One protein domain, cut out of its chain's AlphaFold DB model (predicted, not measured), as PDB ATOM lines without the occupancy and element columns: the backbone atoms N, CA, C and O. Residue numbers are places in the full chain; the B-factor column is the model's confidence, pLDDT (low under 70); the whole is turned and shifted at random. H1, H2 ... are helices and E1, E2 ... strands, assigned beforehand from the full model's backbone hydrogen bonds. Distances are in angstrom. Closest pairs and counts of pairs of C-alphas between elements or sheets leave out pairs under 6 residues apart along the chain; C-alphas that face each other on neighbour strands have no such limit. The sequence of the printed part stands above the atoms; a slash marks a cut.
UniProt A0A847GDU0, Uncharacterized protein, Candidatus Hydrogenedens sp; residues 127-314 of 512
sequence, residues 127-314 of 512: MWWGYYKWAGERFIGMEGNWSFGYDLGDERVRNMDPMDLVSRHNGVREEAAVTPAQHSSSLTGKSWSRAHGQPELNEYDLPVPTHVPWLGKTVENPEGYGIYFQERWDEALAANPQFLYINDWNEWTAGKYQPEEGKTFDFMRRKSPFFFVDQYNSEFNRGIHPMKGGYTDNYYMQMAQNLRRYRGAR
ATOM      1  N   MET A 127      51.451 -26.028 -25.151       97.31
ATOM      2  CA  MET A 127      51.122 -27.180 -25.998       97.31
ATOM      3  C   MET A 127      50.150 -28.105 -25.286       97.31
ATOM      4  O   MET A 127      50.486 -28.655 -24.235       97.31
ATOM      5  N   TRP A 128      48.982 -28.329 -25.887       96.62
ATOM      6  CA  TRP A 128      48.008 -29.291 -25.378       96.62
ATOM      7  C   TRP A 128      47.134 -29.907 -26.473       96.62
ATOM      8  O   TRP A 128      47.361 -29.682 -27.656       96.62
ATOM      9  N   TRP A 129      46.168 -30.752 -26.110       96.00
ATOM     10  CA  TRP A 129      45.212 -31.259 -27.090       96.00
ATOM     11  C   TRP A 129      44.290 -30.118 -27.506       96.00
ATOM     12  O   TRP A 129      43.889 -29.304 -26.668       96.00
ATOM     13  N   GLY A 130      43.963 -30.054 -28.793       96.69
ATOM     14  CA  GLY A 130      43.209 -28.974 -29.415       96.69
ATOM     15  C   GLY A 130      41.727 -28.967 -29.037       96.69
ATOM     16  O   GLY A 130      40.858 -29.131 -29.892       96.69
ATOM     17  N   TYR A 131      41.437 -28.762 -27.755       97.25
ATOM     18  CA  TYR A 131      40.097 -28.579 -27.218       97.25
ATOM     19  C   TYR A 131      39.550 -27.191 -27.543       97.25
ATOM     20  O   TYR A 131      40.287 -26.200 -27.592       97.25
ATOM     21  N   TYR A 132      38.220 -27.083 -27.633       97.94
ATOM     22  CA  TYR A 132      37.572 -25.775 -27.718       97.94
ATOM     23  C   TYR A 132      37.863 -24.919 -26.471       97.94
ATOM     24  O   TYR A 132      38.102 -23.721 -26.564       97.94
ATOM     25  N   LYS A 133      37.892 -25.507 -25.276       97.12
ATOM     26  CA  LYS A 133      38.348 -24.802 -24.074       97.12
ATOM     27  C   LYS A 133      39.319 -25.647 -23.274       97.12
ATOM     28  O   LYS A 133      39.102 -26.844 -23.122       97.12
ATOM     29  N   TRP A 134      40.324 -24.998 -22.704       95.69
ATOM     30  CA  TRP A 134      41.243 -25.587 -21.741       95.69
ATOM     31  C   TRP A 134      41.359 -24.671 -20.526       95.69
ATOM     32  O   TRP A 134      41.408 -23.453 -20.672       95.69
ATOM     33  N   ALA A 135      41.334 -25.250 -19.323       93.75
ATOM     34  CA  ALA A 135      41.365 -24.508 -18.057       93.75
ATOM     35  C   ALA A 135      40.326 -23.361 -17.950       93.75
ATOM     36  O   ALA A 135      40.543 -22.377 -17.256       93.75
ATOM     37  N   GLY A 136      39.169 -23.505 -18.613       93.69
ATOM     38  CA  GLY A 136      38.088 -22.505 -18.629       93.69
ATOM     39  C   GLY A 136      38.171 -21.485 -19.771       93.69
ATOM     40  O   GLY A 136      37.154 -20.872 -20.107       93.69
ATOM     41  N   GLU A 137      39.321 -21.392 -20.433       95.75
ATOM     42  CA  GLU A 137      39.622 -20.406 -21.469       95.75
ATOM     43  C   GLU A 137      39.596 -21.003 -22.872       95.75
ATOM     44  O   GLU A 137      39.657 -22.217 -23.068       95.75
ATOM     45  N   ARG A 138      39.483 -20.139 -23.880       97.19
ATOM     46  CA  ARG A 138      39.518 -20.542 -25.288       97.19
ATOM     47  C   ARG A 138      40.945 -20.996 -25.643       97.19
ATOM     48  O   ARG A 138      41.886 -20.253 -25.403       97.19
ATOM     49  N   PHE A 139      41.096 -22.208 -26.196       98.00
ATOM     50  CA  PHE A 139      42.402 -22.856 -26.425       98.00
ATOM     51  C   PHE A 139      42.818 -23.056 -27.896       98.00
ATOM     52  O   PHE A 139      43.686 -22.325 -28.360       98.00
ATOM     53  N   ILE A 140      42.227 -24.014 -28.632       98.06
ATOM     54  CA  ILE A 140      42.667 -24.339 -30.008       98.06
ATOM     55  C   ILE A 140      42.574 -23.121 -30.932       98.06
ATOM     56  O   ILE A 140      41.589 -22.376 -30.834       98.06
ATOM     57  N   GLY A 141      43.584 -22.946 -31.793       97.62
ATOM     58  CA  GLY A 141      43.676 -21.861 -32.778       97.62
ATOM     59  C   GLY A 141      44.117 -20.511 -32.215       97.62
ATOM     60  O   GLY A 141      44.210 -19.524 -32.946       97.62
ATOM     61  N   MET A 142      44.350 -20.438 -30.904       97.88
ATOM     62  CA  MET A 142      44.642 -19.182 -30.226       97.88
ATOM     63  C   MET A 142      46.133 -18.835 -30.267       97.88
ATOM     64  O   MET A 142      47.002 -19.649 -30.582       97.88
ATOM     65  N   GLU A 143      46.407 -17.587 -29.918       97.38
ATOM     66  CA  GLU A 143      47.740 -17.010 -29.814       97.38
ATOM     67  C   GLU A 143      48.602 -17.749 -28.768       97.38
ATOM     68  O   GLU A 143      48.220 -17.854 -27.603       97.38
ATOM     69  N   GLY A 144      49.755 -18.277 -29.184       96.06
ATOM     70  CA  GLY A 144      50.727 -18.986 -28.345       96.06
ATOM     71  C   GLY A 144      50.318 -20.394 -27.885       96.06
ATOM     72  O   GLY A 144      51.084 -21.016 -27.144       96.06
ATOM     73  N   ASN A 145      49.152 -20.898 -28.313       97.75
ATOM     74  CA  ASN A 145      48.584 -22.186 -27.899       97.75
ATOM     75  C   ASN A 145      48.692 -23.229 -29.014       97.75
ATOM     76  O   ASN A 145      47.748 -23.426 -29.777       97.75
ATOM     77  N   TRP A 146      49.842 -23.896 -29.087       98.31
ATOM     78  CA  TRP A 146      50.074 -25.023 -29.986       98.31
ATOM     79  C   TRP A 146      49.210 -26.226 -29.612       98.31
ATOM     80  O   TRP A 146      48.828 -26.408 -28.448       98.31
ATOM     81  N   SER A 147      48.910 -27.055 -30.611       97.38
ATOM     82  CA  SER A 147      48.125 -28.270 -30.422       97.38
ATOM     83  C   SER A 147      48.879 -29.509 -30.899       97.38
ATOM     84  O   SER A 147      49.503 -29.483 -31.947       97.38
ATOM     85  N   PHE A 148      48.799 -30.630 -30.174       95.50
ATOM     86  CA  PHE A 148      49.370 -31.911 -30.645       95.50
ATOM     87  C   PHE A 148      48.342 -32.791 -31.387       95.50
ATOM     88  O   PHE A 148      48.603 -33.944 -31.730       95.50
ATOM     89  N   GLY A 149      47.159 -32.228 -31.638       95.56
ATOM     90  CA  GLY A 149      46.040 -32.791 -32.383       95.56
ATOM     91  C   GLY A 149      44.767 -31.988 -32.121       95.56
ATOM     92  O   GLY A 149      44.774 -31.059 -31.315       95.56
ATOM     93  N   TYR A 150      43.675 -32.320 -32.806       95.69
ATOM     94  CA  TYR A 150      42.419 -31.563 -32.755       95.69
ATOM     95  C   TYR A 150      41.291 -32.428 -32.207       95.69
ATOM     96  O   TYR A 150      41.149 -33.571 -32.630       95.69
ATOM     97  N   ASP A 151      40.454 -31.884 -31.321       95.81
ATOM     98  CA  ASP A 151      39.321 -32.615 -30.740       95.81
ATOM     99  C   ASP A 151      38.110 -32.658 -31.686       95.81
ATOM    100  O   ASP A 151      37.047 -32.116 -31.401       95.81
ATOM    101  N   LEU A 152      38.270 -33.253 -32.872       95.81
ATOM    102  CA  LEU A 152      37.229 -33.235 -33.919       95.81
ATOM    103  C   LEU A 152      36.007 -34.118 -33.613       95.81
ATOM    104  O   LEU A 152      35.026 -34.069 -34.359       95.81
ATOM    105  N   GLY A 153      36.042 -34.883 -32.518       92.75
ATOM    106  CA  GLY A 153      34.845 -35.487 -31.936       92.75
ATOM    107  C   GLY A 153      33.895 -34.450 -31.315       92.75
ATOM    108  O   GLY A 153      32.686 -34.677 -31.273       92.75
ATOM    109  N   ASP A 154      34.407 -33.289 -30.887       95.12
ATOM    110  CA  ASP A 154      33.611 -32.162 -30.398       95.12
ATOM    111  C   ASP A 154      33.099 -31.316 -31.571       95.12
ATOM    112  O   ASP A 154      33.872 -30.741 -32.344       95.12
ATOM    113  N   GLU A 155      31.778 -31.173 -31.682       95.12
ATOM    114  CA  GLU A 155      31.145 -30.405 -32.758       95.12
ATOM    115  C   GLU A 155      31.610 -28.945 -32.808       95.12
ATOM    116  O   GLU A 155      31.699 -28.361 -33.886       95.12
ATOM    117  N   ARG A 156      31.953 -28.351 -31.659       97.31
ATOM    118  CA  ARG A 156      32.435 -26.965 -31.586       97.31
ATOM    119  C   ARG A 156      33.791 -26.795 -32.249       97.31
ATOM    120  O   ARG A 156      34.060 -25.704 -32.734       97.31
ATOM    121  N   VAL A 157      34.634 -27.830 -32.235       97.56
ATOM    122  CA  VAL A 157      35.937 -27.836 -32.916       97.56
ATOM    123  C   VAL A 157      35.766 -28.296 -34.361       97.56
ATOM    124  O   VAL A 157      36.281 -27.659 -35.277       97.56
ATOM    125  N   ARG A 158      34.984 -29.358 -34.589       96.19
ATOM    126  CA  ARG A 158      34.691 -29.894 -35.927       96.19
ATOM    127  C   ARG A 158      34.130 -28.836 -36.878       96.19
ATOM    128  O   ARG A 158      34.510 -28.829 -38.046       96.19
ATOM    129  N   ASN A 159      33.248 -27.970 -36.376       96.25
ATOM    130  CA  ASN A 159      32.550 -26.954 -37.162       96.25
ATOM    131  C   ASN A 159      33.349 -25.647 -37.343       96.25
ATOM    132  O   ASN A 159      32.841 -24.725 -37.979       96.25
ATOM    133  N   MET A 160      34.552 -25.527 -36.768       97.50
ATOM    134  CA  MET A 160      35.422 -24.374 -37.033       97.50
ATOM    135  C   MET A 160      35.915 -24.399 -38.482       97.50
ATOM    136  O   MET A 160      36.084 -25.470 -39.068       97.50
ATOM    137  N   ASP A 161      36.204 -23.218 -39.031       97.25
ATOM    138  CA  ASP A 161      37.010 -23.122 -40.247       97.25
ATOM    139  C   ASP A 161      38.369 -23.797 -39.977       97.25
ATOM    140  O   ASP A 161      39.004 -23.480 -38.963       97.25
ATOM    141  N   PRO A 162      38.840 -24.728 -40.829       96.50
ATOM    142  CA  PRO A 162      40.146 -25.354 -40.646       96.50
ATOM    143  C   PRO A 162      41.304 -24.359 -40.479       96.50
ATOM    144  O   PRO A 162      42.258 -24.648 -39.760       96.50
ATOM    145  N   MET A 163      41.210 -23.164 -41.069       97.19
ATOM    146  CA  MET A 163      42.203 -22.095 -40.912       97.19
ATOM    147  C   MET A 163      42.286 -21.556 -39.482       97.19
ATOM    148  O   MET A 163      43.348 -21.088 -39.070       97.19
ATOM    149  N   ASP A 164      41.187 -21.628 -38.731       97.31
ATOM    150  CA  ASP A 164      41.095 -21.181 -37.342       97.31
ATOM    151  C   ASP A 164      41.486 -22.278 -36.343       97.31
ATOM    152  O   ASP A 164      41.502 -22.030 -35.142       97.31
ATOM    153  N   LEU A 165      41.822 -23.486 -36.810       97.81
ATOM    154  CA  LEU A 165      42.422 -24.533 -35.972       97.81
ATOM    155  C   LEU A 165      43.936 -24.347 -35.811       97.81
ATOM    156  O   LEU A 165      44.539 -24.940 -34.916       97.81
ATOM    157  N   VAL A 166      44.547 -23.534 -36.675       98.38
ATOM    158  CA  VAL A 166      45.991 -23.298 -36.709       98.38
ATOM    159  C   VAL A 166      46.381 -22.292 -35.636       98.38
ATOM    160  O   VAL A 166      45.892 -21.160 -35.607       98.38
ATOM    161  N   SER A 167      47.285 -22.718 -34.765       98.25
ATOM    162  CA  SER A 167      47.832 -21.936 -33.665       98.25
ATOM    163  C   SER A 167      48.544 -20.698 -34.206       98.25
ATOM    164  O   SER A 167      49.241 -20.768 -35.225       98.25
ATOM    165  N   ARG A 168      48.383 -19.552 -33.538       98.19
ATOM    166  CA  ARG A 168      48.975 -18.284 -33.989       98.19
ATOM    167  C   ARG A 168      50.117 -17.830 -33.094       98.19
ATOM    168  O   ARG A 168      50.116 -18.126 -31.904       98.19
ATOM    169  N   HIS A 169      51.058 -17.083 -33.655       97.56
ATOM    170  CA  HIS A 169      52.008 -16.290 -32.888       97.56
ATOM    171  C   HIS A 169      52.318 -14.965 -33.586       97.56
ATOM    172  O   HIS A 169      52.566 -14.918 -34.790       97.56
ATOM    173  N   ASN A 170      52.253 -13.868 -32.839       96.06
ATOM    174  CA  ASN A 170      52.243 -12.491 -33.312       96.06
ATOM    175  C   ASN A 170      51.269 -12.277 -34.485       96.06
ATOM    176  O   ASN A 170      51.577 -11.583 -35.454       96.06
ATOM    177  N   GLY A 171      50.092 -12.913 -34.414       95.81
ATOM    178  CA  GLY A 171      49.067 -12.857 -35.459       95.81
ATOM    179  C   GLY A 171      49.359 -13.682 -36.722       95.81
ATOM    180  O   GLY A 171      48.503 -13.739 -37.607       95.81
ATOM    181  N   VAL A 172      50.515 -14.345 -36.808       97.00
ATOM    182  CA  VAL A 172      50.895 -15.240 -37.912       97.00
ATOM    183  C   VAL A 172      50.458 -16.666 -37.589       97.00
ATOM    184  O   VAL A 172      50.534 -17.089 -36.442       97.00
ATOM    185  N   ARG A 173      50.003 -17.423 -38.594       98.06
ATOM    186  CA  ARG A 173      49.744 -18.865 -38.458       98.06
ATOM    187  C   ARG A 173      51.064 -19.597 -38.254       98.06
ATOM    188  O   ARG A 173      51.865 -19.700 -39.180       98.06
ATOM    189  N   GLU A 174      51.283 -20.078 -37.043       98.19
ATOM    190  CA  GLU A 174      52.568 -20.622 -36.637       98.19
ATOM    191  C   GLU A 174      52.571 -22.144 -36.692       98.19
ATOM    192  O   GLU A 174      53.428 -22.694 -37.367       98.19
ATOM    193  N   GLU A 175      51.618 -22.827 -36.056       98.44
ATOM    194  CA  GLU A 175      51.660 -24.285 -35.893       98.44
ATOM    195  C   GLU A 175      50.328 -24.946 -36.260       98.44
ATOM    196  O   GLU A 175      49.265 -24.506 -35.821       98.44
ATOM    197  N   ALA A 176      50.393 -26.009 -37.067       98.31
ATOM    198  CA  ALA A 176      49.263 -26.901 -37.315       98.31
ATOM    199  C   ALA A 176      49.604 -28.357 -36.980       98.31
ATOM    200  O   ALA A 176      50.671 -28.864 -37.348       98.31
ATOM    201  N   ALA A 177      48.639 -29.044 -36.372       97.31
ATOM    202  CA  ALA A 177      48.740 -30.442 -36.007       97.31
ATOM    203  C   ALA A 177      48.181 -31.333 -37.117       97.31
ATOM    204  O   ALA A 177      47.069 -31.130 -37.607       97.31
ATOM    205  N   VAL A 178      48.921 -32.378 -37.464       97.12
ATOM    206  CA  VAL A 178      48.510 -33.410 -38.411       97.12
ATOM    207  C   VAL A 178      48.566 -34.758 -37.702       97.12
ATOM    208  O   VAL A 178      49.638 -35.263 -37.373       97.12
ATOM    209  N   THR A 179      47.401 -35.353 -37.455       95.81
ATOM    210  CA  THR A 179      47.280 -36.669 -36.809       95.81
ATOM    211  C   THR A 179      46.606 -37.655 -37.769       95.81
ATOM    212  O   THR A 179      45.843 -37.219 -38.631       95.81
ATOM    213  N   PRO A 180      46.860 -38.974 -37.686       94.88
ATOM    214  CA  PRO A 180      46.214 -39.959 -38.547       94.88
ATOM    215  C   PRO A 180      44.901 -40.483 -37.963       94.88
ATOM    216  O   PRO A 180      44.153 -41.135 -38.679       94.88
ATOM    217  N   ALA A 181      44.648 -40.228 -36.678       95.25
ATOM    218  CA  ALA A 181      43.440 -40.580 -35.940       95.25
ATOM    219  C   ALA A 181      43.399 -39.791 -34.615       95.25
ATOM    220  O   ALA A 181      44.260 -38.941 -34.351       95.25
ATOM    221  N   GLN A 182      42.429 -40.112 -33.762       93.81
ATOM    222  CA  GLN A 182      42.344 -39.694 -32.362       93.81
ATOM    223  C   GLN A 182      42.126 -40.918 -31.456       93.81
ATOM    224  O   GLN A 182      42.244 -42.062 -31.897       93.81
ATOM    225  N   HIS A 183      41.845 -40.688 -30.172       89.88
ATOM    226  CA  HIS A 183      41.542 -41.772 -29.242       89.88
ATOM    227  C   HIS A 183      40.248 -42.498 -29.641       89.88
ATOM    228  O   HIS A 183      39.273 -41.892 -30.081       89.88
ATOM    229  N   SER A 184      40.188 -43.801 -29.373       91.75
ATOM    230  CA  SER A 184      38.956 -44.592 -29.491       91.75
ATOM    231  C   SER A 184      37.792 -44.009 -28.672       91.75
ATOM    232  O   SER A 184      36.640 -44.088 -29.094       91.75
ATOM    233  N   SER A 185      38.070 -43.350 -27.543       89.50
ATOM    234  CA  SER A 185      37.057 -42.658 -26.734       89.50
ATOM    235  C   SER A 185      36.383 -41.472 -27.437       89.50
ATOM    236  O   SER A 185      35.245 -41.162 -27.094       89.50
ATOM    237  N   SER A 186      37.026 -40.835 -28.425       90.44
ATOM    238  CA  SER A 186      36.415 -39.762 -29.228       90.44
ATOM    239  C   SER A 186      35.720 -40.271 -30.493       90.44
ATOM    240  O   SER A 186      35.190 -39.469 -31.263       90.44
ATOM    241  N   LEU A 187      35.712 -41.594 -30.723       93.88
ATOM    242  CA  LEU A 187      35.120 -42.235 -31.900       93.88
ATOM    243  C   LEU A 187      35.584 -41.578 -33.214       93.88
ATOM    244  O   LEU A 187      34.793 -41.368 -34.128       93.88
ATOM    245  N   THR A 188      36.865 -41.211 -33.289       95.75
ATOM    246  CA  THR A 188      37.469 -40.567 -34.460       95.75
ATOM    247  C   THR A 188      38.724 -41.333 -34.870       95.75
ATOM    248  O   THR A 188      39.807 -41.129 -34.323       95.75
ATOM    249  N   GLY A 189      38.550 -42.273 -35.795       96.31
ATOM    250  CA  GLY A 189      39.588 -43.158 -36.306       96.31
ATOM    251  C   GLY A 189      40.138 -42.724 -37.665       96.31
ATOM    252  O   GLY A 189      39.817 -41.657 -38.191       96.31
ATOM    253  N   LYS A 190      40.993 -43.570 -38.233       96.94
ATOM    254  CA  LYS A 190      41.687 -43.361 -39.512       96.94
ATOM    255  C   LYS A 190      40.764 -43.177 -40.720       96.94
ATOM    256  O   LYS A 190      41.148 -42.518 -41.691       96.94
ATOM    257  N   SER A 191      39.563 -43.743 -40.667       97.75
ATOM    258  CA  SER A 191      38.566 -43.701 -41.742       97.75
ATOM    259  C   SER A 191      37.554 -42.561 -41.579       97.75
ATOM    260  O   SER A 191      36.668 -42.397 -42.417       97.75
ATOM    261  N   TRP A 192      37.662 -41.774 -40.506       97.56
ATOM    262  CA  TRP A 192      36.795 -40.627 -40.254       97.56
ATOM    263  C   TRP A 192      37.019 -39.508 -41.281       97.56
ATOM    264  O   TRP A 192      38.148 -39.238 -41.686       97.56
ATOM    265  N   SER A 193      35.950 -38.801 -41.649       96.31
ATOM    266  CA  SER A 193      36.007 -37.584 -42.478       96.31
ATOM    267  C   SER A 193      35.167 -36.470 -41.865       96.31
ATOM    268  O   SER A 193      34.178 -36.750 -41.179       96.31
ATOM    269  N   ARG A 194      35.485 -35.198 -42.140       93.81
ATOM    270  CA  ARG A 194      34.645 -34.084 -41.650       93.81
ATOM    271  C   ARG A 194      33.206 -34.183 -42.143       93.81
ATOM    272  O   ARG A 194      32.284 -33.865 -41.398       93.81
ATOM    273  N   ALA A 195      33.025 -34.612 -43.390       93.31
ATOM    274  CA  ALA A 195      31.720 -34.668 -44.038       93.31
ATOM    275  C   ALA A 195      30.827 -35.798 -43.506       93.31
ATOM    276  O   ALA A 195      29.609 -35.629 -43.435       93.31
ATOM    277  N   HIS A 196      31.411 -36.945 -43.140       94.19
ATOM    278  CA  HIS A 196      30.644 -38.156 -42.817       94.19
ATOM    279  C   HIS A 196      30.861 -38.678 -41.394       94.19
ATOM    280  O   HIS A 196      30.150 -39.584 -40.962       94.19
ATOM    281  N   GLY A 197      31.801 -38.105 -40.644       95.44
ATOM    282  CA  GLY A 197      32.208 -38.622 -39.345       95.44
ATOM    283  C   GLY A 197      32.844 -40.009 -39.451       95.44
ATOM    284  O   GLY A 197      33.391 -40.381 -40.490       95.44
ATOM    285  N   GLN A 198      32.772 -40.773 -38.359       97.44
ATOM    286  CA  GLN A 198      33.251 -42.154 -38.306       97.44
ATOM    287  C   GLN A 198      32.281 -43.072 -39.062       97.44
ATOM    288  O   GLN A 198      31.094 -43.081 -38.710       97.44
ATOM    289  N   PRO A 199      32.757 -43.904 -40.009       97.44
ATOM    290  CA  PRO A 199      31.942 -44.945 -40.630       97.44
ATOM    291  C   PRO A 199      31.260 -45.883 -39.625       97.44
ATOM    292  O   PRO A 199      31.570 -45.901 -38.431       97.44
ATOM    293  N   GLU A 200      30.298 -46.673 -40.095       97.00
ATOM    294  CA  GLU A 200      29.780 -47.788 -39.302       97.00
ATOM    295  C   GLU A 200      30.896 -48.778 -38.958       97.00
ATOM    296  O   GLU A 200      31.824 -48.972 -39.741       97.00
ATOM    297  N   LEU A 201      30.821 -49.349 -37.757       97.31
ATOM    298  CA  LEU A 201      31.795 -50.310 -37.260       97.31
ATOM    299  C   LEU A 201      31.155 -51.698 -37.201       97.31
ATOM    300  O   LEU A 201      29.993 -51.827 -36.816       97.31
ATOM    301  N   ASN A 202      31.919 -52.725 -37.558       96.56
ATOM    302  CA  ASN A 202      31.526 -54.122 -37.418       96.56
ATOM    303  C   ASN A 202      31.681 -54.615 -35.963       96.56
ATOM    304  O   ASN A 202      32.010 -53.856 -35.051       96.56
ATOM    305  N   GLU A 203      31.467 -55.912 -35.737       94.81
ATOM    306  CA  GLU A 203      31.557 -56.538 -34.407       94.81
ATOM    307  C   GLU A 203      32.953 -56.480 -33.752       94.81
ATOM    308  O   GLU A 203      33.070 -56.696 -32.545       94.81
ATOM    309  N   TYR A 204      33.996 -56.154 -34.521       95.06
ATOM    310  CA  TYR A 204      35.381 -55.989 -34.062       95.06
ATOM    311  C   TYR A 204      35.786 -54.517 -33.892       95.06
ATOM    312  O   TYR A 204      36.971 -54.214 -33.732       95.06
ATOM    313  N   ASP A 205      34.817 -53.598 -33.948       96.25
ATOM    314  CA  ASP A 205      35.035 -52.150 -33.945       96.25
ATOM    315  C   ASP A 205      35.941 -51.662 -35.088       96.25
ATOM    316  O   ASP A 205      36.669 -50.676 -34.946       96.25
ATOM    317  N   LEU A 206      35.905 -52.359 -36.226       97.19
ATOM    318  CA  LEU A 206      36.582 -51.967 -37.461       97.19
ATOM    319  C   LEU A 206      35.573 -51.380 -38.452       97.19
ATOM    320  O   LEU A 206      34.419 -51.815 -38.465       97.19
ATOM    321  N   PRO A 207      35.975 -50.400 -39.274       97.69
ATOM    322  CA  PRO A 207      35.079 -49.773 -40.233       97.69
ATOM    323  C   PRO A 207      34.559 -50.792 -41.253       97.69
ATOM    324  O   PRO A 207      35.300 -51.639 -41.743       97.69
ATOM    325  N   VAL A 208      33.273 -50.697 -41.588       97.75
ATOM    326  CA  VAL A 208      32.697 -51.404 -42.743       97.75
ATOM    327  C   VAL A 208      33.280 -50.848 -44.055       97.75
ATOM    328  O   VAL A 208      33.857 -49.750 -44.040       97.75
ATOM    329  N   PRO A 209      33.108 -51.534 -45.207       98.25
ATOM    330  CA  PRO A 209      33.615 -51.038 -46.479       98.25
ATOM    331  C   PRO A 209      33.210 -49.582 -46.733       98.25
ATOM    332  O   PRO A 209      32.029 -49.233 -46.729       98.25
ATOM    333  N   THR A 210      34.206 -48.719 -46.931       97.81
ATOM    334  CA  THR A 210      34.031 -47.259 -46.987       97.81
ATOM    335  C   THR A 210      34.668 -46.691 -48.254       97.81
ATOM    336  O   THR A 210      35.658 -47.216 -48.767       97.81
ATOM    337  N   HIS A 211      34.068 -45.632 -48.801       96.75
ATOM    338  CA  HIS A 211      34.567 -44.947 -49.990       96.75
ATOM    339  C   HIS A 211      35.871 -44.191 -49.702       96.75
ATOM    340  O   HIS A 211      35.926 -43.388 -48.774       96.75
ATOM    341  N   VAL A 212      36.894 -44.407 -50.530       97.12
ATOM    342  CA  VAL A 212      38.163 -43.668 -50.486       97.12
ATOM    343  C   VAL A 212      38.162 -42.619 -51.607       97.12
ATOM    344  O   VAL A 212      38.264 -43.005 -52.778       97.12
ATOM    345  N   PRO A 213      38.080 -41.308 -51.293       93.25
ATOM    346  CA  PRO A 213      37.820 -40.269 -52.292       93.25
ATOM    347  C   PRO A 213      38.807 -40.240 -53.463       93.25
ATOM    348  O   PRO A 213      38.396 -40.206 -54.619       93.25
ATOM    349  N   TRP A 214      40.112 -40.316 -53.195       93.38
ATOM    350  CA  TRP A 214      41.136 -40.235 -54.246       93.38
ATOM    351  C   TRP A 214      41.282 -41.519 -55.073       93.38
ATOM    352  O   TRP A 214      41.926 -41.494 -56.116       93.38
ATOM    353  N   LEU A 215      40.691 -42.637 -54.635       95.12
ATOM    354  CA  LEU A 215      40.607 -43.861 -55.439       95.12
ATOM    355  C   LEU A 215      39.297 -43.961 -56.224       95.12
ATOM    356  O   LEU A 215      39.175 -44.836 -57.078       95.12
ATOM    357  N   GLY A 216      38.302 -43.129 -55.902       96.44
ATOM    358  CA  GLY A 216      36.981 -43.177 -56.525       96.44
ATOM    359  C   GLY A 216      36.230 -44.494 -56.297       96.44
ATOM    360  O   GLY A 216      35.320 -44.808 -57.061       96.44
ATOM    361  N   LYS A 217      36.581 -45.279 -55.268       97.56
ATOM    362  CA  LYS A 217      35.971 -46.592 -54.996       97.56
ATOM    363  C   LYS A 217      35.839 -46.897 -53.507       97.56
ATOM    364  O   LYS A 217      36.567 -46.355 -52.678       97.56
ATOM    365  N   THR A 218      34.914 -47.797 -53.192       98.06
ATOM    366  CA  THR A 218      34.784 -48.420 -51.869       98.06
ATOM    367  C   THR A 218      35.826 -49.520 -51.712       98.06
ATOM    368  O   THR A 218      36.089 -50.266 -52.655       98.06
ATOM    369  N   VAL A 219      36.434 -49.599 -50.531       97.81
ATOM    370  CA  VAL A 219      37.452 -50.598 -50.189       97.81
ATOM    371  C   VAL A 219      37.044 -51.344 -48.924       97.81
ATOM    372  O   VAL A 219      36.402 -50.761 -48.054       97.81
ATOM    373  N   GLU A 220      37.442 -52.611 -48.820       97.25
ATOM    374  CA  GLU A 220      37.070 -53.480 -47.693       97.25
ATOM    375  C   GLU A 220      37.706 -53.054 -46.362       97.25
ATOM    376  O   GLU A 220      37.035 -53.082 -45.341       97.25
ATOM    377  N   ASN A 221      38.973 -52.613 -46.383       96.62
ATOM    378  CA  ASN A 221      39.741 -52.214 -45.190       96.62
ATOM    379  C   ASN A 221      40.155 -50.728 -45.293       96.62
ATOM    380  O   ASN A 221      41.296 -50.427 -45.677       96.62
ATOM    381  N   PRO A 222      39.229 -49.776 -45.079       97.50
ATOM    382  CA  PRO A 222      39.474 -48.350 -45.304       97.50
ATOM    383  C   PRO A 222      40.490 -47.735 -44.329       97.50
ATOM    384  O   PRO A 222      41.152 -46.754 -44.679       97.50
ATOM    385  N   GLU A 223      40.719 -48.347 -43.166       96.31
ATOM    386  CA  GLU A 223      41.695 -47.894 -42.175       96.31
ATOM    387  C   GLU A 223      43.135 -47.929 -42.708       96.31
ATOM    388  O   GLU A 223      44.017 -47.242 -42.191       96.31
ATOM    389  N   GLY A 224      43.394 -48.686 -43.779       96.25
ATOM    390  CA  GLY A 224      44.692 -48.718 -44.451       96.25
ATOM    391  C   GLY A 224      44.960 -47.566 -45.419       96.25
ATOM    392  O   GLY A 224      46.057 -47.496 -45.983       96.25
ATOM    393  N   TYR A 225      43.983 -46.678 -45.616       96.56
ATOM    394  CA  TYR A 225      44.034 -45.607 -46.610       96.56
ATOM    395  C   TYR A 225      44.169 -44.209 -46.000       96.56
ATOM    396  O   TYR A 225      44.487 -43.288 -46.732       96.56
ATOM    397  N   GLY A 226      44.016 -44.004 -44.691       95.56
ATOM    398  CA  GLY A 226      44.334 -42.709 -44.066       95.56
ATOM    399  C   GLY A 226      43.465 -41.543 -44.534       95.56
ATOM    400  O   GLY A 226      43.978 -40.450 -44.751       95.56
ATOM    401  N   ILE A 227      42.153 -41.765 -44.675       97.75
ATOM    402  CA  ILE A 227      41.180 -40.732 -45.080       97.75
ATOM    403  C   ILE A 227      41.269 -39.522 -44.144       97.75
ATOM    404  O   ILE A 227      41.485 -38.402 -44.606       97.75
ATOM    405  N   TYR A 228      41.212 -39.765 -42.831       97.62
ATOM    406  CA  TYR A 228      41.362 -38.725 -41.816       97.62
ATOM    407  C   TYR A 228      42.707 -37.999 -41.949       97.62
ATOM    408  O   TYR A 228      42.772 -36.773 -41.864       97.62
ATOM    409  N   PHE A 229      43.788 -38.757 -42.161       97.69
ATOM    410  CA  PHE A 229      45.139 -38.207 -42.212       97.69
ATOM    411  C   PHE A 229      45.321 -37.268 -43.403       97.69
ATOM    412  O   PHE A 229      45.879 -36.181 -43.244       97.69
ATOM    413  N   GLN A 230      44.825 -37.661 -44.580       97.56
ATOM    414  CA  GLN A 230      44.922 -36.839 -45.780       97.56
ATOM    415  C   GLN A 230      44.104 -35.549 -45.648       97.56
ATOM    416  O   GLN A 230      44.611 -34.501 -46.031       97.56
ATOM    417  N   GLU A 231      42.919 -35.568 -45.022       97.44
ATOM    418  CA  GLU A 231      42.179 -34.324 -44.751       97.44
ATOM    419  C   GLU A 231      42.973 -33.361 -43.854       97.44
ATOM    420  O   GLU A 231      43.027 -32.164 -44.130       97.44
ATOM    421  N   ARG A 232      43.624 -33.863 -42.793       97.25
ATOM    422  CA  ARG A 232      44.476 -33.016 -41.936       97.25
ATOM    423  C   ARG A 232      45.668 -32.449 -42.712       97.25
ATOM    424  O   ARG A 232      46.042 -31.299 -42.493       97.25
ATOM    425  N   TRP A 233      46.244 -33.223 -43.634       97.88
ATOM    426  CA  TRP A 233      47.291 -32.737 -44.533       97.88
ATOM    427  C   TRP A 233      46.795 -31.654 -45.484       97.88
ATOM    428  O   TRP A 233      47.461 -30.631 -45.619       97.88
ATOM    429  N   ASP A 234      45.648 -31.855 -46.124       98.12
ATOM    430  CA  ASP A 234      45.077 -30.896 -47.070       98.12
ATOM    431  C   ASP A 234      44.765 -29.561 -46.373       98.12
ATOM    432  O   ASP A 234      45.090 -28.492 -46.894       98.12
ATOM    433  N   GLU A 235      44.232 -29.616 -45.148       97.56
ATOM    434  CA  GLU A 235      43.989 -28.445 -44.297       97.56
ATOM    435  C   GLU A 235      45.288 -27.718 -43.927       97.56
ATOM    436  O   GLU A 235      45.385 -26.499 -44.087       97.56
ATOM    437  N   ALA A 236      46.307 -28.453 -43.475       97.94
ATOM    438  CA  ALA A 236      47.595 -27.878 -43.099       97.94
ATOM    439  C   ALA A 236      48.333 -27.264 -44.301       97.94
ATOM    440  O   ALA A 236      48.886 -26.168 -44.197       97.94
ATOM    441  N   LEU A 237      48.307 -27.927 -45.463       98.25
ATOM    442  CA  LEU A 237      48.889 -27.414 -46.706       98.25
ATOM    443  C   LEU A 237      48.188 -26.131 -47.162       98.25
ATOM    444  O   LEU A 237      48.858 -25.173 -47.543       98.25
ATOM    445  N   ALA A 238      46.856 -26.088 -47.085       98.19
ATOM    446  CA  ALA A 238      46.089 -24.895 -47.423       98.19
ATOM    447  C   ALA A 238      46.356 -23.738 -46.443       98.19
ATOM    448  O   ALA A 238      46.403 -22.575 -46.851       98.19
ATOM    449  N   ALA A 239      46.549 -24.036 -45.154       97.69
ATOM    450  CA  ALA A 239      46.837 -23.020 -44.147       97.69
ATOM    451  C   ALA A 239      48.265 -22.466 -44.231       97.69
ATOM    452  O   ALA A 239      48.482 -21.303 -43.869       97.69
ATOM    453  N   ASN A 240      49.210 -23.268 -44.733       97.12
ATOM    454  CA  ASN A 240      50.626 -22.928 -44.859       97.12
ATOM    455  C   ASN A 240      51.208 -22.341 -43.550       97.12
ATOM    456  O   ASN A 240      51.609 -21.172 -43.529       97.12
ATOM    457  N   PRO A 241      51.176 -23.103 -42.435       97.88
ATOM    458  CA  PRO A 241      51.766 -22.674 -41.170       97.88
ATOM    459  C   PRO A 241      53.296 -22.609 -41.277       97.88
ATOM    460  O   PRO A 241      53.883 -23.085 -42.244       97.88
ATOM    461  N   GLN A 242      53.962 -22.042 -40.272       97.50
ATOM    462  CA  GLN A 242      55.430 -22.055 -40.187       97.50
ATOM    463  C   GLN A 242      55.976 -23.392 -39.655       97.50
ATOM    464  O   GLN A 242      57.115 -23.776 -39.939       97.50
ATOM    465  N   PHE A 243      55.156 -24.113 -38.894       97.50
ATOM    466  CA  PHE A 243      55.486 -25.316 -38.151       97.50
ATOM    467  C   PHE A 243      54.380 -26.367 -38.317       97.50
ATOM    468  O   PHE A 243      53.193 -26.048 -38.342       97.50
ATOM    469  N   LEU A 244      54.778 -27.638 -38.403       97.19
ATOM    470  CA  LEU A 244      53.860 -28.774 -38.386       97.19
ATOM    471  C   LEU A 244      54.202 -29.698 -37.225       97.19
ATOM    472  O   LEU A 244      55.349 -30.142 -37.116       97.19
ATOM    473  N   TYR A 245      53.203 -30.033 -36.416       96.56
ATOM    474  CA  TYR A 245      53.283 -31.130 -35.464       96.56
ATOM    475  C   TYR A 245      52.667 -32.389 -36.082       96.56
ATOM    476  O   TYR A 245      51.529 -32.357 -36.540       96.56
ATOM    477  N   ILE A 246      53.394 -33.509 -36.095       95.31
ATOM    478  CA  ILE A 246      52.883 -34.789 -36.603       95.31
ATOM    479  C   ILE A 246      52.810 -35.781 -35.443       95.31
ATOM    480  O   ILE A 246      53.834 -36.113 -34.852       95.31
ATOM    481  N   ASN A 247      51.604 -36.254 -35.135       87.44
ATOM    482  CA  ASN A 247      51.328 -37.249 -34.092       87.44
ATOM    483  C   ASN A 247      50.907 -38.575 -34.745       87.44
ATOM    484  O   ASN A 247      50.143 -38.505 -35.692       87.44
ATOM    485  N   ASP A 248      51.274 -39.780 -34.315       84.25
ATOM    486  CA  ASP A 248      52.420 -40.153 -33.487       84.25
ATOM    487  C   ASP A 248      53.201 -41.311 -34.138       84.25
ATOM    488  O   ASP A 248      52.710 -42.038 -35.011       84.25
ATOM    489  N   TRP A 249      54.440 -41.505 -33.702       88.31
ATOM    490  CA  TRP A 249      55.328 -42.561 -34.153       88.31
ATOM    491  C   TRP A 249      55.485 -43.628 -33.064       88.31
ATOM    492  O   TRP A 249      56.096 -43.386 -32.031       88.31
ATOM    493  N   ASN A 250      55.022 -44.853 -33.345       80.62
ATOM    494  CA  ASN A 250      55.343 -46.047 -32.548       80.62
ATOM    495  C   ASN A 250      54.773 -46.074 -31.106       80.62
ATOM    496  O   ASN A 250      55.390 -46.649 -30.210       80.62
ATOM    497  N   GLU A 251      53.594 -45.492 -30.873       85.00
ATOM    498  CA  GLU A 251      52.804 -45.729 -29.655       85.00
ATOM    499  C   GLU A 251      52.222 -47.163 -29.724       85.00
ATOM    500  O   GLU A 251      51.586 -47.510 -30.713       85.00
ATOM    501  N   TRP A 252      52.457 -48.022 -28.719       77.75
ATOM    502  CA  TRP A 252      52.058 -49.454 -28.747       77.75
ATOM    503  C   TRP A 252      51.160 -49.894 -27.589       77.75
ATOM    504  O   TRP A 252      50.893 -51.082 -27.419       77.75
ATOM    505  N   THR A 253      50.735 -48.961 -26.742       84.62
ATOM    506  CA  THR A 253      49.934 -49.286 -25.560       84.62
ATOM    507  C   THR A 253      48.547 -48.681 -25.689       84.62
ATOM    508  O   THR A 253      48.396 -47.557 -26.158       84.62
ATOM    509  N   ALA A 254      47.541 -49.434 -25.252       90.69
ATOM    510  CA  ALA A 254      46.197 -48.927 -25.033       90.69
ATOM    511  C   ALA A 254      45.892 -48.946 -23.535       90.69
ATOM    512  O   ALA A 254      45.996 -49.989 -22.881       90.69
ATOM    513  N   GLY A 255      45.498 -47.801 -22.984       91.12
ATOM    514  CA  GLY A 255      45.030 -47.726 -21.604       91.12
ATOM    515  C   GLY A 255      43.619 -48.299 -21.492       91.12
ATOM    516  O   GLY A 255      42.734 -47.884 -22.237       91.12
ATOM    517  N   LYS A 256      43.386 -49.238 -20.565       93.69
ATOM    518  CA  LYS A 256      42.048 -49.763 -20.250       93.69
ATOM    519  C   LYS A 256      41.539 -49.144 -18.956       93.69
ATOM    520  O   LYS A 256      42.163 -49.309 -17.911       93.69
ATOM    521  N   TYR A 257      40.363 -48.533 -19.012       93.88
ATOM    522  CA  TYR A 257      39.735 -47.878 -17.867       93.88
ATOM    523  C   TYR A 257      38.366 -48.481 -17.579       93.88
ATOM    524  O   TYR A 257      37.680 -48.960 -18.483       93.88
ATOM    525  N   GLN A 258      37.976 -48.463 -16.307       94.94
ATOM    526  CA  GLN A 258      36.706 -48.996 -15.818       94.94
ATOM    527  C   GLN A 258      35.904 -47.879 -15.144       94.94
ATOM    528  O   GLN A 258      36.505 -46.993 -14.529       94.94
ATOM    529  N   PRO A 259      34.570 -47.879 -15.284       93.38
ATOM    530  CA  PRO A 259      33.720 -46.943 -14.576       93.38
ATOM    531  C   PRO A 259      33.607 -47.359 -13.105       93.38
ATOM    532  O   PRO A 259      33.982 -48.468 -12.722       93.38
ATOM    533  N   GLU A 260      33.048 -46.476 -12.281       93.75
ATOM    534  CA  GLU A 260      32.613 -46.854 -10.933       93.75
ATOM    535  C   GLU A 260      31.601 -48.012 -10.982       93.75
ATOM    536  O   GLU A 260      30.906 -48.221 -11.983       93.75
ATOM    537  N   GLU A 261      31.491 -48.753  -9.878       93.50
ATOM    538  CA  GLU A 261      30.596 -49.904  -9.767       93.50
ATOM    539  C   GLU A 261      29.146 -49.550 -10.150       93.50
ATOM    540  O   GLU A 261      28.597 -48.521  -9.752       93.50
ATOM    541  N   GLY A 262      28.526 -50.403 -10.971       92.62
ATOM    542  CA  GLY A 262      27.158 -50.213 -11.466       92.62
ATOM    543  C   GLY A 262      27.002 -49.170 -12.582       92.62
ATOM    544  O   GLY A 262      25.892 -48.999 -13.088       92.62
ATOM    545  N   LYS A 263      28.078 -48.486 -12.997       96.00
ATOM    546  CA  LYS A 263      28.060 -47.525 -14.110       96.00
ATOM    547  C   LYS A 263      28.634 -48.130 -15.394       96.00
ATOM    548  O   LYS A 263      29.276 -49.175 -15.398       96.00
ATOM    549  N   THR A 264      28.372 -47.457 -16.511       96.19
ATOM    550  CA  THR A 264      28.906 -47.794 -17.838       96.19
ATOM    551  C   THR A 264      29.389 -46.530 -18.536       96.19
ATOM    552  O   THR A 264      28.913 -45.433 -18.236       96.19
ATOM    553  N   PHE A 265      30.320 -46.686 -19.472       94.81
ATOM    554  CA  PHE A 265      30.689 -45.645 -20.426       94.81
ATOM    555  C   PHE A 265      29.912 -45.811 -21.728       94.81
ATOM    556  O   PHE A 265      29.543 -46.928 -22.096       94.81
ATOM    557  N   ASP A 266      29.715 -44.708 -22.443       93.19
ATOM    558  CA  ASP A 266      29.409 -44.749 -23.870       93.19
ATOM    559  C   ASP A 266      30.720 -44.970 -24.629       93.19
ATOM    560  O   ASP A 266      31.560 -44.080 -24.708       93.19
ATOM    561  N   PHE A 267      30.922 -46.180 -25.145       94.50
ATOM    562  CA  PHE A 267      32.141 -46.559 -25.855       94.50
ATOM    563  C   PHE A 267      31.774 -47.376 -27.087       94.50
ATOM    564  O   PHE A 267      31.001 -48.323 -26.978       94.50
ATOM    565  N   MET A 268      32.296 -47.001 -28.260       93.38
ATOM    566  CA  MET A 268      32.003 -47.680 -29.532       93.38
ATOM    567  C   MET A 268      30.498 -47.875 -29.782       93.38
ATOM    568  O   MET A 268      30.031 -48.955 -30.140       93.38
ATOM    569  N   ARG A 269      29.727 -46.799 -29.556       92.75
ATOM    570  CA  ARG A 269      28.264 -46.723 -29.765       92.75
ATOM    571  C   ARG A 269      27.439 -47.682 -28.892       92.75
ATOM    572  O   ARG A 269      26.286 -47.962 -29.207       92.75
ATOM    573  N   ARG A 270      27.998 -48.159 -27.776       93.75
ATOM    574  CA  ARG A 270      27.326 -49.057 -26.824       93.75
ATOM    575  C   ARG A 270      27.654 -48.703 -25.375       93.75
ATOM    576  O   ARG A 270      28.656 -48.050 -25.090       93.75
ATOM    577  N   LYS A 271      26.815 -49.176 -24.449       95.88
ATOM    578  CA  LYS A 271      27.118 -49.138 -23.014       95.88
ATOM    579  C   LYS A 271      28.154 -50.206 -22.693       95.88
ATOM    580  O   LYS A 271      27.922 -51.385 -22.953       95.88
ATOM    581  N   SER A 272      29.284 -49.792 -22.133       94.69
ATOM    582  CA  SER A 272      30.417 -50.672 -21.863       94.69
ATOM    583  C   SER A 272      30.898 -50.549 -20.414       94.69
ATOM    584  O   SER A 272      31.010 -49.432 -19.901       94.69
ATOM    585  N   PRO A 273      31.235 -51.666 -19.740       95.50
ATOM    586  CA  PRO A 273      31.865 -51.645 -18.420       95.50
ATOM    587  C   PRO A 273      33.366 -51.302 -18.484       95.50
ATOM    588  O   PRO A 273      34.078 -51.429 -17.494       95.50
ATOM    589  N   PHE A 274      33.879 -50.912 -19.651       94.50
ATOM    590  CA  PHE A 274      35.236 -50.408 -19.838       94.50
ATOM    591  C   PHE A 274      35.320 -49.536 -21.093       94.50
ATOM    592  O   PHE A 274      34.469 -49.617 -21.977       94.50
ATOM    593  N   PHE A 275      36.388 -48.764 -21.218       94.56
ATOM    594  CA  PHE A 275      36.800 -48.203 -22.501       94.56
ATOM    595  C   PHE A 275      38.313 -48.302 -22.652       94.56
ATOM    596  O   PHE A 275      39.035 -48.508 -21.670       94.56
ATOM    597  N   PHE A 276      38.764 -48.178 -23.895       94.44
ATOM    598  CA  PHE A 276      40.173 -48.030 -24.214       94.44
ATOM    599  C   PHE A 276      40.471 -46.591 -24.628       94.44
ATOM    600  O   PHE A 276      39.591 -45.890 -25.125       94.44
ATOM    601  N   VAL A 277      41.719 -46.181 -24.446       90.00
ATOM    602  CA  VAL A 277      42.306 -44.983 -25.054       90.00
ATOM    603  C   VAL A 277      43.568 -45.377 -25.811       90.00
ATOM    604  O   VAL A 277      44.152 -46.427 -25.536       90.00
ATOM    605  N   ASP A 278      43.986 -44.513 -26.731       88.06
ATOM    606  CA  ASP A 278      45.207 -44.651 -27.535       88.06
ATOM    607  C   ASP A 278      45.108 -45.784 -28.562       88.06
ATOM    608  O   ASP A 278      44.280 -45.696 -29.466       88.06
ATOM    609  N   GLN A 279      45.943 -46.819 -28.467       90.50
ATOM    610  CA  GLN A 279      46.209 -47.776 -29.548       90.50
ATOM    611  C   GLN A 279      45.252 -48.982 -29.519       90.50
ATOM    612  O   GLN A 279      45.675 -50.121 -29.326       90.50
ATOM    613  N   TYR A 280      43.945 -48.733 -29.655       93.25
ATOM    614  CA  TYR A 280      42.903 -49.749 -29.448       93.25
ATOM    615  C   TYR A 280      42.875 -50.849 -30.527       93.25
ATOM    616  O   TYR A 280      42.852 -52.032 -30.189       93.25
ATOM    617  N   ASN A 281      42.858 -50.474 -31.808       93.62
ATOM    618  CA  ASN A 281      42.859 -51.401 -32.951       93.62
ATOM    619  C   ASN A 281      43.421 -50.715 -34.218       93.62
ATOM    620  O   ASN A 281      43.940 -49.599 -34.147       93.62
ATOM    621  N   SER A 282      43.351 -51.363 -35.389       93.94
ATOM    622  CA  SER A 282      43.894 -50.799 -36.637       93.94
ATOM    623  C   SER A 282      43.211 -49.504 -37.086       93.94
ATOM    624  O   SER A 282      43.869 -48.735 -37.773       93.94
ATOM    625  N   GLU A 283      41.970 -49.228 -36.671       95.69
ATOM    626  CA  GLU A 283      41.224 -47.998 -36.986       95.69
ATOM    627  C   GLU A 283      41.488 -46.877 -35.971       95.69
ATOM    628  O   GLU A 283      41.728 -45.727 -36.346       95.69
ATOM    629  N   PHE A 284      41.472 -47.210 -34.680       95.06
ATOM    630  CA  PHE A 284      41.643 -46.272 -33.573       95.06
ATOM    631  C   PHE A 284      43.049 -46.393 -32.991       95.06
ATOM    632  O   PHE A 284      43.240 -46.866 -31.872       95.06
ATOM    633  N   ASN A 285      44.036 -45.990 -33.788       92.25
ATOM    634  CA  ASN A 285      45.413 -45.829 -33.351       92.25
ATOM    635  C   ASN A 285      46.058 -44.631 -34.051       92.25
ATOM    636  O   ASN A 285      45.782 -44.349 -35.222       92.25
ATOM    637  N   ARG A 286      46.946 -43.931 -33.346       91.00
ATOM    638  CA  ARG A 286      47.615 -42.729 -33.870       91.00
ATOM    639  C   ARG A 286      48.971 -43.000 -34.516       91.00
ATOM    640  O   ARG A 286      49.638 -42.063 -34.936       91.00
ATOM    641  N   GLY A 287      49.371 -44.266 -34.630       91.12
ATOM    642  CA  GLY A 287      50.641 -44.649 -35.232       91.12
ATOM    643  C   GLY A 287      50.681 -44.390 -36.742       91.12
ATOM    644  O   GLY A 287      49.809 -44.863 -37.477       91.12
ATOM    645  N   ILE A 288      51.724 -43.697 -37.207       93.12
ATOM    646  CA  ILE A 288      52.089 -43.585 -38.640       93.12
ATOM    647  C   ILE A 288      53.265 -44.488 -39.038       93.12
ATOM    648  O   ILE A 288      53.694 -44.493 -40.194       93.12
ATOM    649  N   HIS A 289      53.806 -45.229 -38.069       91.44
ATOM    650  CA  HIS A 289      54.907 -46.154 -38.279       91.44
ATOM    651  C   HIS A 289      54.468 -47.335 -39.174       91.44
ATOM    652  O   HIS A 289      53.295 -47.720 -39.165       91.44
ATOM    653  N   PRO A 290      55.393 -47.931 -39.944       91.94
ATOM    654  CA  PRO A 290      55.081 -49.093 -40.767       91.94
ATOM    655  C   PRO A 290      54.665 -50.331 -39.956       91.94
ATOM    656  O   PRO A 290      55.250 -50.619 -38.914       91.94
ATOM    657  N   MET A 291      53.715 -51.109 -40.478       88.69
ATOM    658  CA  MET A 291      53.118 -52.281 -39.833       88.69
ATOM    659  C   MET A 291      53.230 -53.532 -40.719       88.69
ATOM    660  O   MET A 291      52.744 -53.558 -41.849       88.69
ATOM    661  N   LYS A 292      53.812 -54.618 -40.191       86.81
ATOM    662  CA  LYS A 292      53.832 -55.924 -40.874       86.81
ATOM    663  C   LYS A 292      52.420 -56.529 -40.908       86.81
ATOM    664  O   LYS A 292      51.769 -56.608 -39.872       86.81
ATOM    665  N   GLY A 293      51.961 -56.966 -42.084       84.94
ATOM    666  CA  GLY A 293      50.671 -57.650 -42.279       84.94
ATOM    667  C   GLY A 293      49.418 -56.759 -42.258       84.94
ATOM    668  O   GLY A 293      48.353 -57.229 -42.636       84.94
ATOM    669  N   GLY A 294      49.535 -55.496 -41.839       89.56
ATOM    670  CA  GLY A 294      48.464 -54.500 -41.916       89.56
ATOM    671  C   GLY A 294      48.614 -53.595 -43.137       89.56
ATOM    672  O   GLY A 294      48.952 -54.038 -44.231       89.56
ATOM    673  N   TYR A 295      48.448 -52.290 -42.938       91.06
ATOM    674  CA  TYR A 295      48.557 -51.260 -43.980       91.06
ATOM    675  C   TYR A 295      49.998 -50.874 -44.364       91.06
ATOM    676  O   TYR A 295      50.247 -49.752 -44.812       91.06
ATOM    677  N   THR A 296      50.939 -51.801 -44.160       92.12
ATOM    678  CA  THR A 296      52.355 -51.695 -44.538       92.12
ATOM    679  C   THR A 296      52.952 -50.352 -44.113       92.12
ATOM    680  O   THR A 296      52.957 -50.038 -42.929       92.12
ATOM    681  N   ASP A 297      53.453 -49.541 -45.033       92.75
ATOM    682  CA  ASP A 297      54.024 -48.214 -44.810       92.75
ATOM    683  C   ASP A 297      53.156 -47.098 -45.425       92.75
ATOM    684  O   ASP A 297      53.659 -46.010 -45.702       92.75
ATOM    685  N   ASN A 298      51.856 -47.324 -45.651       93.50
ATOM    686  CA  ASN A 298      50.983 -46.338 -46.306       93.50
ATOM    687  C   ASN A 298      50.954 -44.980 -45.592       93.50
ATOM    688  O   ASN A 298      51.109 -43.949 -46.245       93.50
ATOM    689  N   TYR A 299      50.833 -44.964 -44.262       95.38
ATOM    690  CA  TYR A 299      50.865 -43.720 -43.479       95.38
ATOM    691  C   TYR A 299      52.219 -43.011 -43.569       95.38
ATOM    692  O   TYR A 299      52.273 -41.789 -43.704       95.38
ATOM    693  N   TYR A 300      53.315 -43.774 -43.571       95.00
ATOM    694  CA  TYR A 300      54.651 -43.224 -43.775       95.00
ATOM    695  C   TYR A 300      54.786 -42.575 -45.160       95.00
ATOM    696  O   TYR A 300      55.299 -41.462 -45.276       95.00
ATOM    697  N   MET A 301      54.274 -43.223 -46.208       94.75
ATOM    698  CA  MET A 301      54.331 -42.687 -47.571       94.75
ATOM    699  C   MET A 301      53.420 -41.470 -47.768       94.75
ATOM    700  O   MET A 301      53.835 -40.520 -48.431       94.75
ATOM    701  N   GLN A 302      52.238 -41.437 -47.145       95.94
ATOM    702  CA  GLN A 302      51.386 -40.239 -47.115       95.94
ATOM    703  C   GLN A 302      52.084 -39.070 -46.418       95.94
ATOM    704  O   GLN A 302      52.115 -37.957 -46.947       95.94
ATOM    705  N   MET A 303      52.712 -39.321 -45.265       96.81
ATOM    706  CA  MET A 303      53.518 -38.317 -44.571       96.81
ATOM    707  C   MET A 303      54.646 -37.803 -45.477       96.81
ATOM    708  O   MET A 303      54.797 -36.595 -45.650       96.81
ATOM    709  N   ALA A 304      55.421 -38.699 -46.095       96.00
ATOM    710  CA  ALA A 304      56.538 -38.327 -46.961       96.00
ATOM    711  C   ALA A 304      56.088 -37.505 -48.183       96.00
ATOM    712  O   ALA A 304      56.723 -36.503 -48.524       96.00
ATOM    713  N   GLN A 305      54.985 -37.894 -48.829       96.12
ATOM    714  CA  GLN A 305      54.409 -37.170 -49.962       96.12
ATOM    715  C   GLN A 305      53.999 -35.748 -49.566       96.12
ATOM    716  O   GLN A 305      54.378 -34.785 -50.238       96.12
ATOM    717  N   ASN A 306      53.243 -35.601 -48.480       97.81
ATOM    718  CA  ASN A 306      52.723 -34.301 -48.076       97.81
ATOM    719  C   ASN A 306      53.808 -33.398 -47.469       97.81
ATOM    720  O   ASN A 306      53.813 -32.198 -47.733       97.81
ATOM    721  N   LEU A 307      54.819 -33.955 -46.791       96.94
ATOM    722  CA  LEU A 307      56.003 -33.193 -46.378       96.94
ATOM    723  C   LEU A 307      56.764 -32.601 -47.571       96.94
ATOM    724  O   LEU A 307      57.233 -31.468 -47.478       96.94
ATOM    725  N   ARG A 308      56.863 -33.322 -48.698       96.50
ATOM    726  CA  ARG A 308      57.459 -32.786 -49.936       96.50
ATOM    727  C   ARG A 308      56.614 -31.673 -50.557       96.50
ATOM    728  O   ARG A 308      57.180 -30.770 -51.161       96.50
ATOM    729  N   ARG A 309      55.285 -31.706 -50.403       97.31
ATOM    730  CA  ARG A 309      54.395 -30.604 -50.819       97.31
ATOM    731  C   ARG A 309      54.552 -29.380 -49.914       97.31
ATOM    732  O   ARG A 309      54.617 -28.271 -50.424       97.31
ATOM    733  N   TYR A 310      54.666 -29.592 -48.603       97.38
ATOM    734  CA  TYR A 310      54.804 -28.525 -47.609       97.38
ATOM    735  C   TYR A 310      56.182 -27.848 -47.648       97.38
ATOM    736  O   TYR A 310      56.276 -26.632 -47.776       97.38
ATOM    737  N   ARG A 311      57.273 -28.623 -47.558       94.88
ATOM    738  CA  ARG A 311      58.650 -28.086 -47.517       94.88
ATOM    739  C   ARG A 311      59.262 -27.859 -48.899       94.88
ATOM    740  O   ARG A 311      60.320 -27.241 -48.997       94.88
ATOM    741  N   GLY A 312      58.643 -28.399 -49.945       94.25
ATOM    742  CA  GLY A 312      59.262 -28.566 -51.253       94.25
ATOM    743  C   GLY A 312      60.185 -29.790 -51.322       94.25
ATOM    744  O   GLY A 312      60.517 -30.433 -50.322       94.25
ATOM    745  N   ALA A 313      60.619 -30.109 -52.540       93.12
ATOM    746  CA  ALA A 313      61.634 -31.116 -52.819       93.12
ATOM    747  C   ALA A 313      62.795 -30.469 -53.580       93.12
ATOM    748  O   ALA A 313      62.597 -29.556 -54.382       93.12
ATOM    749  N   ARG A 314      64.019 -30.942 -53.327       91.69
ATOM    750  CA  ARG A 314      65.191 -30.495 -54.088       91.69
ATOM    751  C   ARG A 314      65.039 -30.910 -55.560       91.69
ATOM    752  O   ARG A 314      64.506 -31.995 -55.805       91.69
TER     753      ARG A 314
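AT A GLANCE: This is residues 127 to 314 of the 512 residues of an uncharacterized protein of Candidatus Hydrogenedens sp (UniProt A0A847GDU0). A small three-stranded sheet, E3, E4 and E7, has the long helix H3 over one face, the still longer helix H4 side by side with H3 and running the same way, and the parallel pair E1 and E2 next to it, E2 close to E4. Beyond the last residues of E4 and E7, a long link from E4 and a short one from E7 lead to two separate small strand parts: the hairpin E5 and E6, reached from E4, and the antiparallel pair E8 and E11 with the hairpin E9 and E10, reached from E7. The printed part has 188 residues, with four named helices and eleven named strands in the order E1 E2 H1 H2 E3 E4 E5 E6 H3 E7 E8 E9 E10 E11 H4. The largest sheet has the order E3, E4, E7 and is mixed; the class is mixed, helices and strands, with 79 residues in named elements, under half. The whole is compact, with a radius of gyration of the C-alphas of 16.8 A and spans of 50 by 42 by 28 A.

HOW THE PARTS SIT: Begin at E4, residues 172 to 178, the inner strand. It forms a hairpin with E3, residues 167 to 169, antiparallel, where you find N 169 and O 172 2.8 A apart. On its other side runs E7, residues 243 to 246, parallel, with N 243 and O 174 at 2.7 A. The pairing is staggered: E4 pairs with E3 over residues 172 to 175 and with E7 over 175 to 178. H3, residues 227 to 239, is on this sheet over E4, along the strands at 9 degrees on the local plane and at a height over the sheet of 7.6 A; this gives two layers, a helix on one face of a sheet. H4, residues 298 to 311, touches H3 at a shallow tilt of 6 degrees, the same way, the closest C-alphas being those of Leu 237 and Tyr 310, 6.1 A apart; it is not on the sheet, but only just, with 4 pairs of C-alphas within 10 A. H2, residues 162 to 165, only grazes the sheet and touches H3 at residues 235 to 239 alone, with the C-alphas of Met 163 and Ala 239 5.7 A apart. H1, residues 155 to 158, is close to H2 but not clearly touching, at 7.9 A between the C-alphas of Val 157 and Leu 165. Next look at E2, residues 145 to 150: its C-alpha 149 is 5.1 A from C-alpha 177 of E4, their closest. E1, residues 127 to 130, is its parallel neighbour, with N 130 and O 149 at 2.8 A. E5, residues 210 to 212, and E6, residues 217 to 219, form a hairpin, with N 212 and O 217 at 2.9 A. E8, residues 254 to 257, is antiparallel to E11, residues 275 to 278, with N 257 and O 275 at 3.0 A. E9, residues 265 to 267, and E10, residues 270 to 272, form a hairpin, with N 265 and O 272 at 2.9 A; E10 runs on into E11 across a break of 2 residues, at 95 degrees. In H3 and H4 every O i to N i+4 pair is within hydrogen-bond range; H1 and H2 are too short for such a pair.

IN THESE COORDINATES: Find C-alpha 172 at (50.895, -15.240, -37.912); from there E4 runs 18.3 A to C-alpha 178. H3 measures 18.6 A from its first C-alpha to its last, E2 12.2 A and E11 10.4 A. E1 begins at C-alpha 127, (51.122, -27.180, -25.998). H4, 19.8 A long, ends at C-alpha 311, (58.650, -28.086, -47.517).

THE WHOLE: The two C-alphas farthest apart are those of Gly 262 and Arg 314, 60.4 A. The printed part has no cut. The long links are E1 to E2, E4 to E5 with 31 residues, and E11 to H4. The mean pLDDT of the printed part is 95.0, and no printed residue is under 70.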